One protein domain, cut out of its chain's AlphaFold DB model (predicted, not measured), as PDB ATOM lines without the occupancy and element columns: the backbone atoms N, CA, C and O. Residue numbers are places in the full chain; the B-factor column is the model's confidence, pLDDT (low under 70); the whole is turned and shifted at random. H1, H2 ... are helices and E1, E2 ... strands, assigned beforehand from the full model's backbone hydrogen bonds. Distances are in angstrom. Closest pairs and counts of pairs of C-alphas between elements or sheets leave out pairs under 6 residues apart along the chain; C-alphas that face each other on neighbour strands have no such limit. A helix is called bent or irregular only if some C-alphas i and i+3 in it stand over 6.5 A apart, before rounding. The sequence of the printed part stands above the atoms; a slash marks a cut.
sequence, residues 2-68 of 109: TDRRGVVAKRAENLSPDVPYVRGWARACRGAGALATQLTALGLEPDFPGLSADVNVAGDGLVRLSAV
ATOM      1  N   THR A   2     -25.607 -39.439 -41.646       44.47
ATOM      2  CA  THR A   2     -25.683 -40.903 -41.816       44.47
ATOM      3  C   THR A   2     -24.596 -41.381 -42.777       44.47
ATOM      4  O   THR A   2     -24.324 -40.721 -43.777       44.47
ATOM      5  N   ASP A   3     -23.977 -42.524 -42.475       53.31
ATOM      6  CA  ASP A   3     -23.078 -43.223 -43.402       53.31
ATOM      7  C   ASP A   3     -23.842 -43.652 -44.675       53.31
ATOM      8  O   ASP A   3     -25.059 -43.862 -44.649       53.31
ATOM      9  N   ARG A   4     -23.121 -43.839 -45.786       53.38
ATOM     10  CA  ARG A   4     -23.624 -44.277 -47.105       53.38
ATOM     11  C   ARG A   4     -24.416 -45.589 -47.060       53.38
ATOM     12  O   ARG A   4     -25.110 -45.909 -48.019       53.38
ATOM     13  N   ARG A   5     -24.319 -46.346 -45.962       64.69
ATOM     14  CA  ARG A   5     -25.020 -47.616 -45.711       64.69
ATOM     15  C   ARG A   5     -26.371 -47.458 -44.994       64.69
ATOM     16  O   ARG A   5     -26.979 -48.463 -44.649       64.69
ATOM     17  N   GLY A   6     -26.831 -46.232 -44.727       54.34
ATOM     18  CA  GLY A   6     -28.113 -45.982 -44.049       54.34
ATOM     19  C   GLY A   6     -28.117 -46.339 -42.558       54.34
ATOM     20  O   GLY A   6     -29.168 -46.346 -41.922       54.34
ATOM     21  N   VAL A   7     -26.946 -46.620 -41.983       55.22
ATOM     22  CA  VAL A   7     -26.804 -46.924 -40.559       55.22
ATOM     23  C   VAL A   7     -26.895 -45.620 -39.772       55.22
ATOM     24  O   VAL A   7     -26.010 -44.765 -39.841       55.22
ATOM     25  N   VAL A   8     -27.972 -45.468 -39.002       58.78
ATOM     26  CA  VAL A   8     -28.046 -44.463 -37.941       58.78
ATOM     27  C   VAL A   8     -27.211 -44.994 -36.781       58.78
ATOM     28  O   VAL A   8     -27.620 -45.934 -36.100       58.78
ATOM     29  N   ALA A   9     -26.021 -44.426 -36.568       57.66
ATOM     30  CA  ALA A   9     -25.255 -44.718 -35.365       57.66
ATOM     31  C   ALA A   9     -26.137 -44.391 -34.151       57.66
ATOM     32  O   ALA A   9     -26.665 -43.280 -34.044       57.66
ATOM     33  N   LYS A  10     -26.345 -45.372 -33.261       56.88
ATOM     34  CA  LYS A  10     -27.031 -45.123 -31.990       56.88
ATOM     35  C   LYS A  10     -26.317 -43.963 -31.295       56.88
ATOM     36  O   LYS A  10     -25.087 -43.909 -31.313       56.88
ATOM     37  N   ARG A  11     -27.085 -43.037 -30.702       54.12
ATOM     38  CA  ARG A  11     -26.515 -41.972 -29.860       54.12
ATOM     39  C   ARG A  11     -25.524 -42.600 -28.880       54.12
ATOM     40  O   ARG A  11     -25.773 -43.715 -28.429       54.12
ATOM     41  N   ALA A  12     -24.434 -41.910 -28.553       55.59
ATOM     42  CA  ALA A  12     -23.403 -42.461 -27.672       55.59
ATOM     43  C   ALA A  12     -23.988 -42.970 -26.340       55.59
ATOM     44  O   ALA A  12     -23.540 -43.990 -25.834       55.59
ATOM     45  N   GLU A  13     -25.060 -42.340 -25.842       53.34
ATOM     46  CA  GLU A  13     -25.792 -42.769 -24.638       53.34
ATOM     47  C   GLU A  13     -26.499 -44.141 -24.770       53.34
ATOM     48  O   GLU A  13     -26.856 -44.746 -23.766       53.34
ATOM     49  N   ASN A  14     -26.696 -44.632 -25.999       52.84
ATOM     50  CA  ASN A  14     -27.420 -45.858 -26.355       52.84
ATOM     51  C   ASN A  14     -26.496 -47.001 -26.830       52.84
ATOM     52  O   ASN A  14     -26.982 -48.027 -27.322       52.84
ATOM     53  N   LEU A  15     -25.175 -46.820 -26.755       58.34
ATOM     54  CA  LEU A  15     -24.190 -47.888 -26.947       58.34
ATOM     55  C   LEU A  15     -24.037 -48.692 -25.639       58.34
ATOM     56  O   LEU A  15     -24.430 -48.219 -24.574       58.34
ATOM     57  N   SER A  16     -23.537 -49.932 -25.699       58.25
ATOM     58  CA  SER A  16     -23.479 -50.783 -24.502       58.25
ATOM     59  C   SER A  16     -22.574 -50.166 -23.414       58.25
ATOM     60  O   SER A  16     -21.485 -49.679 -23.730       58.25
ATOM     61  N   PRO A  17     -22.973 -50.202 -22.125       59.38
ATOM     62  CA  PRO A  17     -22.190 -49.648 -21.008       59.38
ATOM     63  C   PRO A  17     -20.807 -50.289 -20.802       59.38
ATOM     64  O   PRO A  17     -19.987 -49.770 -20.036       59.38
ATOM     65  N   ASP A  18     -20.564 -51.432 -21.442       66.31
ATOM     66  CA  ASP A  18     -19.313 -52.193 -21.365       66.31
ATOM     67  C   ASP A  18     -18.204 -51.595 -22.240       66.31
ATOM     68  O   ASP A  18     -17.045 -51.974 -22.111       66.31
ATOM     69  N   VAL A  19     -18.533 -50.621 -23.096       69.88
ATOM     70  CA  VAL A  19     -17.541 -49.830 -23.829       69.88
ATOM     71  C   VAL A  19     -17.075 -48.674 -22.928       69.88
ATOM     72  O   VAL A  19     -17.885 -47.793 -22.622       69.88
ATOM     73  N   PRO A  20     -15.790 -48.610 -22.516       70.56
ATOM     74  CA  PRO A  20     -15.293 -47.596 -21.575       70.56
ATOM     75  C   PRO A  20     -15.640 -46.157 -21.976       70.56
ATOM     76  O   PRO A  20     -16.144 -45.389 -21.159       70.56
ATOM     77  N   TYR A  21     -15.496 -45.835 -23.266       76.62
ATOM     78  CA  TYR A  21     -15.863 -44.543 -23.852       76.62
ATOM     79  C   TYR A  21     -17.311 -44.130 -23.549       76.62
ATOM     80  O   TYR A  21     -17.581 -42.987 -23.193       76.62
ATOM     81  N   VAL A  22     -18.253 -45.069 -23.653       80.75
ATOM     82  CA  VAL A  22     -19.687 -44.812 -23.457       80.75
ATOM     83  C   VAL A  22     -19.981 -44.494 -21.999       80.75
ATOM     84  O   VAL A  22     -20.724 -43.561 -21.693       80.75
ATOM     85  N   ARG A  23     -19.353 -45.238 -21.085       83.69
ATOM     86  CA  ARG A  23     -19.462 -45.001 -19.645       83.69
ATOM     87  C   ARG A  23     -18.883 -43.641 -19.260       83.69
ATOM     88  O   ARG A  23     -19.537 -42.906 -18.517       83.69
ATOM     89  N   GLY A  24     -17.695 -43.312 -19.768       88.50
ATOM     90  CA  GLY A  24     -17.045 -42.019 -19.565       88.50
ATOM     91  C   GLY A  24     -17.901 -40.864 -20.049       88.50
ATOM     92  O   GLY A  24     -18.240 -39.980 -19.264       88.50
ATOM     93  N   TRP A  25     -18.337 -40.926 -21.307       89.88
ATOM     94  CA  TRP A  25     -19.232 -39.938 -21.904       89.88
ATOM     95  C   TRP A  25     -20.518 -39.760 -21.090       89.88
ATOM     96  O   TRP A  25     -20.854 -38.645 -20.703       89.88
ATOM     97  N   ALA A  26     -21.212 -40.850 -20.744       89.56
ATOM     98  CA  ALA A  26     -22.456 -40.770 -19.982       89.56
ATOM     99  C   ALA A  26     -22.252 -40.138 -18.592       89.56
ATOM    100  O   ALA A  26     -23.104 -39.382 -18.121       89.56
ATOM    101  N   ARG A  27     -21.122 -40.428 -17.928       91.25
ATOM    102  CA  ARG A  27     -20.747 -39.789 -16.658       91.25
ATOM    103  C   ARG A  27     -20.475 -38.295 -16.848       91.25
ATOM    104  O   ARG A  27     -20.993 -37.503 -16.064       91.25
ATOM    105  N   ALA A  28     -19.725 -37.921 -17.882       94.75
ATOM    106  CA  ALA A  28     -19.435 -36.528 -18.214       94.75
ATOM    107  C   ALA A  28     -20.705 -35.734 -18.537       94.75
ATOM    108  O   ALA A  28     -20.889 -34.652 -17.991       94.75
ATOM    109  N   CYS A  29     -21.621 -36.282 -19.342       94.69
ATOM    110  CA  CYS A  29     -22.899 -35.640 -19.663       94.69
ATOM    111  C   CYS A  29     -23.730 -35.349 -18.417       94.69
ATOM    112  O   CYS A  29     -24.243 -34.243 -18.268       94.69
ATOM    113  N   ARG A  30     -23.844 -36.321 -17.502       95.31
ATOM    114  CA  ARG A  30     -24.548 -36.101 -16.232       95.31
ATOM    115  C   ARG A  30     -23.853 -35.044 -15.377       95.31
ATOM    116  O   ARG A  30     -24.534 -34.183 -14.834       95.31
ATOM    117  N   GLY A  31     -22.523 -35.087 -15.289       95.75
ATOM    118  CA  GLY A  31     -21.736 -34.101 -14.544       95.75
ATOM    119  C   GLY A  31     -21.889 -32.681 -15.093       95.75
ATOM    120  O   GLY A  31     -22.188 -31.764 -14.336       95.75
ATOM    121  N   ALA A  32     -21.761 -32.509 -16.410       96.56
ATOM    122  CA  ALA A  32     -21.933 -31.221 -17.075       96.56
ATOM    123  C   ALA A  32     -23.360 -30.677 -16.896       96.56
ATOM    124  O   ALA A  32     -23.524 -29.504 -16.579       96.56
ATOM    125  N   GLY A  33     -24.388 -31.526 -17.022       97.06
ATOM    126  CA  GLY A  33     -25.781 -31.127 -16.797       97.06
ATOM    127  C   GLY A  33     -26.072 -30.725 -15.346       97.06
ATOM    128  O   GLY A  33     -26.747 -29.724 -15.100       97.06
ATOM    129  N   ALA A  34     -25.530 -31.465 -14.375       96.62
ATOM    130  CA  ALA A  34     -25.649 -31.115 -12.962       96.62
ATOM    131  C   ALA A  34     -24.957 -29.778 -12.655       96.62
ATOM    132  O   ALA A  34     -25.561 -28.916 -12.020       96.62
ATOM    133  N   LEU A  35     -23.735 -29.573 -13.161       96.06
ATOM    134  CA  LEU A  35     -23.013 -28.315 -12.989       96.06
ATOM    135  C   LEU A  35     -23.761 -27.142 -13.637       96.06
ATOM    136  O   LEU A  35     -23.957 -26.122 -12.986       96.06
ATOM    137  N   ALA A  36     -24.252 -27.306 -14.869       96.50
ATOM    138  CA  ALA A  36     -25.050 -26.289 -15.557       96.50
ATOM    139  C   ALA A  36     -26.290 -25.884 -14.745       96.50
ATOM    140  O   ALA A  36     -26.609 -24.700 -14.637       96.50
ATOM    141  N   THR A  37     -26.960 -26.859 -14.126       97.44
ATOM    142  CA  THR A  37     -28.133 -26.617 -13.274       97.44
ATOM    143  C   THR A  37     -27.770 -25.758 -12.059       97.44
ATOM    144  O   THR A  37     -28.476 -24.799 -11.758       97.44
ATOM    145  N   GLN A  38     -26.654 -26.056 -11.386       95.94
ATOM    146  CA  GLN A  38     -26.191 -25.278 -10.229       95.94
ATOM    147  C   GLN A  38     -25.741 -23.867 -10.623       95.94
ATOM    148  O   GLN A  38     -26.129 -22.897  -9.980       95.94
ATOM    149  N   LEU A  39     -24.991 -23.729 -11.720       95.44
ATOM    150  CA  LEU A  39     -24.589 -22.420 -12.241       95.44
ATOM    151  C   LEU A  39     -25.803 -21.565 -12.615       95.44
ATOM    152  O   LEU A  39     -25.830 -20.377 -12.314       95.44
ATOM    153  N   THR A  40     -26.836 -22.173 -13.201       96.31
ATOM    154  CA  THR A  40     -28.101 -21.488 -13.503       96.31
ATOM    155  C   THR A  40     -28.796 -21.019 -12.225       96.31
ATOM    156  O   THR A  40     -29.220 -19.869 -12.149       96.31
ATOM    157  N   ALA A  41     -28.876 -21.873 -11.199       96.25
ATOM    158  CA  ALA A  41     -29.485 -21.519  -9.915       96.25
ATOM    159  C   ALA A  41     -28.760 -20.357  -9.207       96.25
ATOM    160  O   ALA A  41     -29.392 -19.591  -8.483       96.25
ATOM    161  N   LEU A  42     -27.456 -20.206  -9.448       94.31
ATOM    162  CA  LEU A  42     -26.625 -19.115  -8.932       94.31
ATOM    163  C   LEU A  42     -26.580 -17.882  -9.854       94.31
ATOM    164  O   LEU A  42     -25.932 -16.897  -9.515       94.31
ATOM    165  N   GLY A  43     -27.240 -17.919 -11.018       95.12
ATOM    166  CA  GLY A  43     -27.200 -16.836 -12.007       95.12
ATOM    167  C   GLY A  43     -25.858 -16.685 -12.739       95.12
ATOM    168  O   GLY A  43     -25.604 -15.639 -13.326       95.12
ATOM    169  N   LEU A  44     -25.007 -17.715 -12.713       94.81
ATOM    170  CA  LEU A  44     -23.658 -17.724 -13.296       94.81
ATOM    171  C   LEU A  44     -23.596 -18.326 -14.709       94.81
ATOM    172  O   LEU A  44     -22.538 -18.327 -15.326       94.81
ATOM    173  N   GLU A  45     -24.702 -18.850 -15.241       94.31
ATOM    174  CA  GLU A  45     -24.765 -19.453 -16.586       94.31
ATOM    175  C   GLU A  45     -24.131 -18.596 -17.710       94.31
ATOM    176  O   GLU A  45     -23.366 -19.161 -18.499       94.31
ATOM    177  N   PRO A  46     -24.305 -17.256 -17.750       94.44
ATOM    178  CA  PRO A  46     -23.689 -16.416 -18.782       94.44
ATOM    179  C   PRO A  46     -22.153 -16.434 -18.803       94.44
ATOM    180  O   PRO A  46     -21.559 -16.147 -19.843       94.44
ATOM    181  N   ASP A  47     -21.500 -16.770 -17.687       95.31
ATOM    182  CA  ASP A  47     -20.037 -16.843 -17.598       95.31
ATOM    183  C   ASP A  47     -19.465 -18.175 -18.125       95.31
ATOM    184  O   ASP A  47     -18.256 -18.281 -18.356       95.31
ATOM    185  N   PHE A  48     -20.317 -19.183 -18.369       95.06
ATOM    186  CA  PHE A  48     -19.922 -20.526 -18.817       95.06
ATOM    187  C   PHE A  48     -20.655 -20.988 -20.095       95.06
ATOM    188  O   PHE A  48     -21.168 -22.111 -20.141       95.06
ATOM    189  N   PRO A  49     -20.671 -20.193 -21.184       92.50
ATOM    190  CA  PRO A  49     -21.470 -20.496 -22.377       92.50
ATOM    191  C   PRO A  49     -20.992 -21.739 -23.144       92.50
ATOM    192  O   PRO A  49     -21.730 -22.303 -23.946       92.50
ATOM    193  N   GLY A  50     -19.741 -22.159 -22.931       93.44
ATOM    194  CA  GLY A  50     -19.144 -23.320 -23.585       93.44
ATOM    195  C   GLY A  50     -19.080 -24.572 -22.712       93.44
ATOM    196  O   GLY A  50     -18.321 -25.482 -23.052       93.44
ATOM    197  N   LEU A  51     -19.810 -24.622 -21.592       96.12
ATOM    198  CA  LEU A  51     -19.824 -25.787 -20.715       96.12
ATOM    199  C   LEU A  51     -20.323 -27.028 -21.469       96.12
ATOM    200  O   LEU A  51     -21.453 -27.072 -21.954       96.12
ATOM    201  N   SER A  52     -19.493 -28.065 -21.549       95.56
ATOM    202  CA  SER A  52     -19.824 -29.293 -22.267       95.56
ATOM    203  C   SER A  52     -19.244 -30.537 -21.599       95.56
ATOM    204  O   SER A  52     -18.357 -30.475 -20.748       95.56
ATOM    205  N   ALA A  53     -19.746 -31.697 -22.006       95.12
ATOM    206  CA  ALA A  53     -19.123 -32.979 -21.713       95.12
ATOM    207  C   ALA A  53     -18.122 -33.348 -22.814       95.12
ATOM    208  O   ALA A  53     -18.302 -32.974 -23.974       95.12
ATOM    209  N   ASP A  54     -17.088 -34.090 -22.443       93.44
ATOM    210  CA  ASP A  54     -16.105 -34.686 -23.343       93.44
ATOM    211  C   ASP A  54     -15.622 -36.019 -22.760       93.44
ATOM    212  O   ASP A  54     -15.963 -36.390 -21.632       93.44
ATOM    213  N   VAL A  55     -14.838 -36.763 -23.525       91.75
ATOM    214  CA  VAL A  55     -14.243 -38.020 -23.079       91.75
ATOM    215  C   VAL A  55     -12.856 -38.173 -23.690       91.75
ATOM    216  O   VAL A  55     -12.641 -37.894 -24.869       91.75
ATOM    217  N   ASN A  56     -11.886 -38.587 -22.879       87.94
ATOM    218  CA  ASN A  56     -10.517 -38.766 -23.352       87.94
ATOM    219  C   ASN A  56     -10.334 -40.111 -24.088       87.94
ATOM    220  O   ASN A  56     -11.227 -40.961 -24.138       87.94
ATOM    221  N   VAL A  57      -9.134 -40.331 -24.634       82.88
ATOM    222  CA  VAL A  57      -8.774 -41.572 -25.347       82.88
ATOM    223  C   VAL A  57      -8.788 -42.827 -24.463       82.88
ATOM    224  O   VAL A  57      -8.921 -43.928 -24.986       82.88
ATOM    225  N   ALA A  58      -8.674 -42.673 -23.140       84.56
ATOM    226  CA  ALA A  58      -8.786 -43.766 -22.174       84.56
ATOM    227  C   ALA A  58     -10.250 -44.096 -21.817       84.56
ATOM    228  O   ALA A  58     -10.520 -45.124 -21.200       84.56
ATOM    229  N   GLY A  59     -11.206 -43.263 -22.243       83.25
ATOM    230  CA  GLY A  59     -12.616 -43.405 -21.902       83.25
ATOM    231  C   GLY A  59     -13.012 -42.721 -20.594       83.25
ATOM    232  O   GLY A  59     -14.100 -42.993 -20.095       83.25
ATOM    233  N   ASP A  60     -12.186 -41.834 -20.034       88.81
ATOM    234  CA  ASP A  60     -12.568 -41.031 -18.872       88.81
ATOM    235  C   ASP A  60     -13.419 -39.841 -19.298       88.81
ATOM    236  O   ASP A  60     -13.061 -39.083 -20.203       88.81
ATOM    237  N   GLY A  61     -14.546 -39.668 -18.615       91.94
ATOM    238  CA  GLY A  61     -15.431 -38.532 -18.816       91.94
ATOM    239  C   GLY A  61     -14.854 -37.242 -18.241       91.94
ATOM    240  O   GLY A  61     -14.408 -37.220 -17.095       91.94
ATOM    241  N   LEU A  62     -14.932 -36.161 -19.011       94.56
ATOM    242  CA  LEU A  62     -14.448 -34.834 -18.650       94.56
ATOM    243  C   LEU A  62     -15.579 -33.808 -18.761       94.56
ATOM    244  O   LEU A  62     -16.337 -33.808 -19.728       94.56
ATOM    245  N   VAL A  63     -15.665 -32.899 -17.793       95.94
ATOM    246  CA  VAL A  63     -16.490 -31.691 -17.907       95.94
ATOM    247  C   VAL A  63     -15.581 -30.561 -18.376       95.94
ATOM    248  O   VAL A  63     -14.587 -30.247 -17.723       95.94
ATOM    249  N   ARG A  64     -15.891 -29.974 -19.529       95.44
ATOM    250  CA  ARG A  64     -15.103 -28.911 -20.149       95.44
ATOM    251  C   ARG A  64     -15.812 -27.582 -19.979       95.44
ATOM    252  O   ARG A  64     -16.921 -27.416 -20.465       95.44
ATOM    253  N   LEU A  65     -15.146 -26.630 -19.333       93.81
ATOM    254  CA  LEU A  65     -15.660 -25.267 -19.161       93.81
ATOM    255  C   LEU A  65     -15.555 -24.428 -20.450       93.81
ATOM    256  O   LEU A  65     -16.285 -23.458 -20.619       93.81
ATOM    257  N   SER A  66     -14.667 -24.824 -21.372       91.19
ATOM    258  CA  SER A  66     -14.270 -24.050 -22.560       91.19
ATOM    259  C   SER A  66     -13.663 -22.685 -22.194       91.19
ATOM    260  O   SER A  66     -13.092 -22.535 -21.115       91.19
ATOM    261  N   ALA A  67     -13.669 -21.720 -23.120       92.50
ATOM    262  CA  ALA A  67     -13.173 -20.378 -22.844       92.50
ATOM    263  C   ALA A  67     -14.087 -19.697 -21.818       92.50
ATOM    264  O   ALA A  67     -15.265 -19.469 -22.085       92.50
ATOM    265  N   VAL A  68     -13.517 -19.377 -20.661       94.88
ATOM    266  CA  VAL A  68     -14.180 -18.687 -19.553       94.88
ATOM    267  C   VAL A  68     -13.335 -17.498 -19.126       94.88
ATOM    268  O   VAL A  68     -12.117 -17.478 -19.326       94.88
TER     269      VAL A  68
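Overview. This is residues 2 to 68 of the 109 residues of an uncharacterized protein of Streptomyces griseoaurantiacus (UniProt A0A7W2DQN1). One long helix, H1, has a small two-stranded hairpin, E1 and E2, packed along its side, and a thin tail sticks out beyond the helix's first end. The tail, residues 2 to 10, stands free, and residues 11 to 19 lead from it to H1. The printed part has 67 residues, with one named helix and two named strands in the order H1, E1, E2; the strands make one antiparallel sheet of order E1 - E2. The class is mixed, helices and strands, with under half of the residues in named elements. The whole is loose, with a radius of gyration of the C-alphas of 14.5 A, and elongated, spanning 45 by 25 by 20 A.

Arrangement. Residues 2 to 10 stand free, with no C-alpha 8 or more apart along the chain within 10 A. H1, residues 20 to 41, has every O i to N i+4 pair within hydrogen-bond range. Its residues 20 to 36 come within 10 A of the sheet, C-alpha to C-alpha. With E1, residues 52 to 55, H1 has 14 pairs of C-alphas within 8 A; the closest C-alphas are those of Ala 28 and Ala 53, 5.0 A apart. With E2, residues 61 to 64, it has 15 such pairs; the closest C-alphas are those of Gly 24 and Gly 61, 3.9 A apart. The centre of H1 is 7.8 A from that of E1 and 7.5 A from that of E2. E1 and E2 form a hairpin, antiparallel neighbours with 144 degrees between their directions. Their C-alphas 53 and 63 face each other at 4.8 A. Across this pair, N 52 and O 64 are 2.9 A apart and N 62 and O 54 are 2.8 A apart, both within hydrogen-bond range.

Along the chain. Residues 2 to 19 hold no named element. H1 begins at C-alpha 20 of Pro 20, at (-15.293, -47.596, -21.575), and ends at C-alpha 41 of Ala 41, at (-29.485, -21.519, -9.915), 31.9 A from first to last C-alpha; it is not bent. E1 runs from Ser 52 to Val 55, 10.4 A. E2 runs from Gly 61 to Arg 64, 9.7 A, and ends at C-alpha 64, at (-15.103, -28.911, -20.149).

Size, cuts and confidence. The two C-alphas farthest apart are those of Arg 5 and Leu 42, 46.6 A. Without residues 2 to 10, the body has 58 residues and spans 37 by 19 by 15 A. The printed part has no cut. The link from H1 to E1 is short, with 10 residues between them, and that from E1 to E2 is tight, with 5 residues; neither is long. The mean pLDDT of the printed part is 82.7, and residues 2 to 19 of this predicted model are under 70.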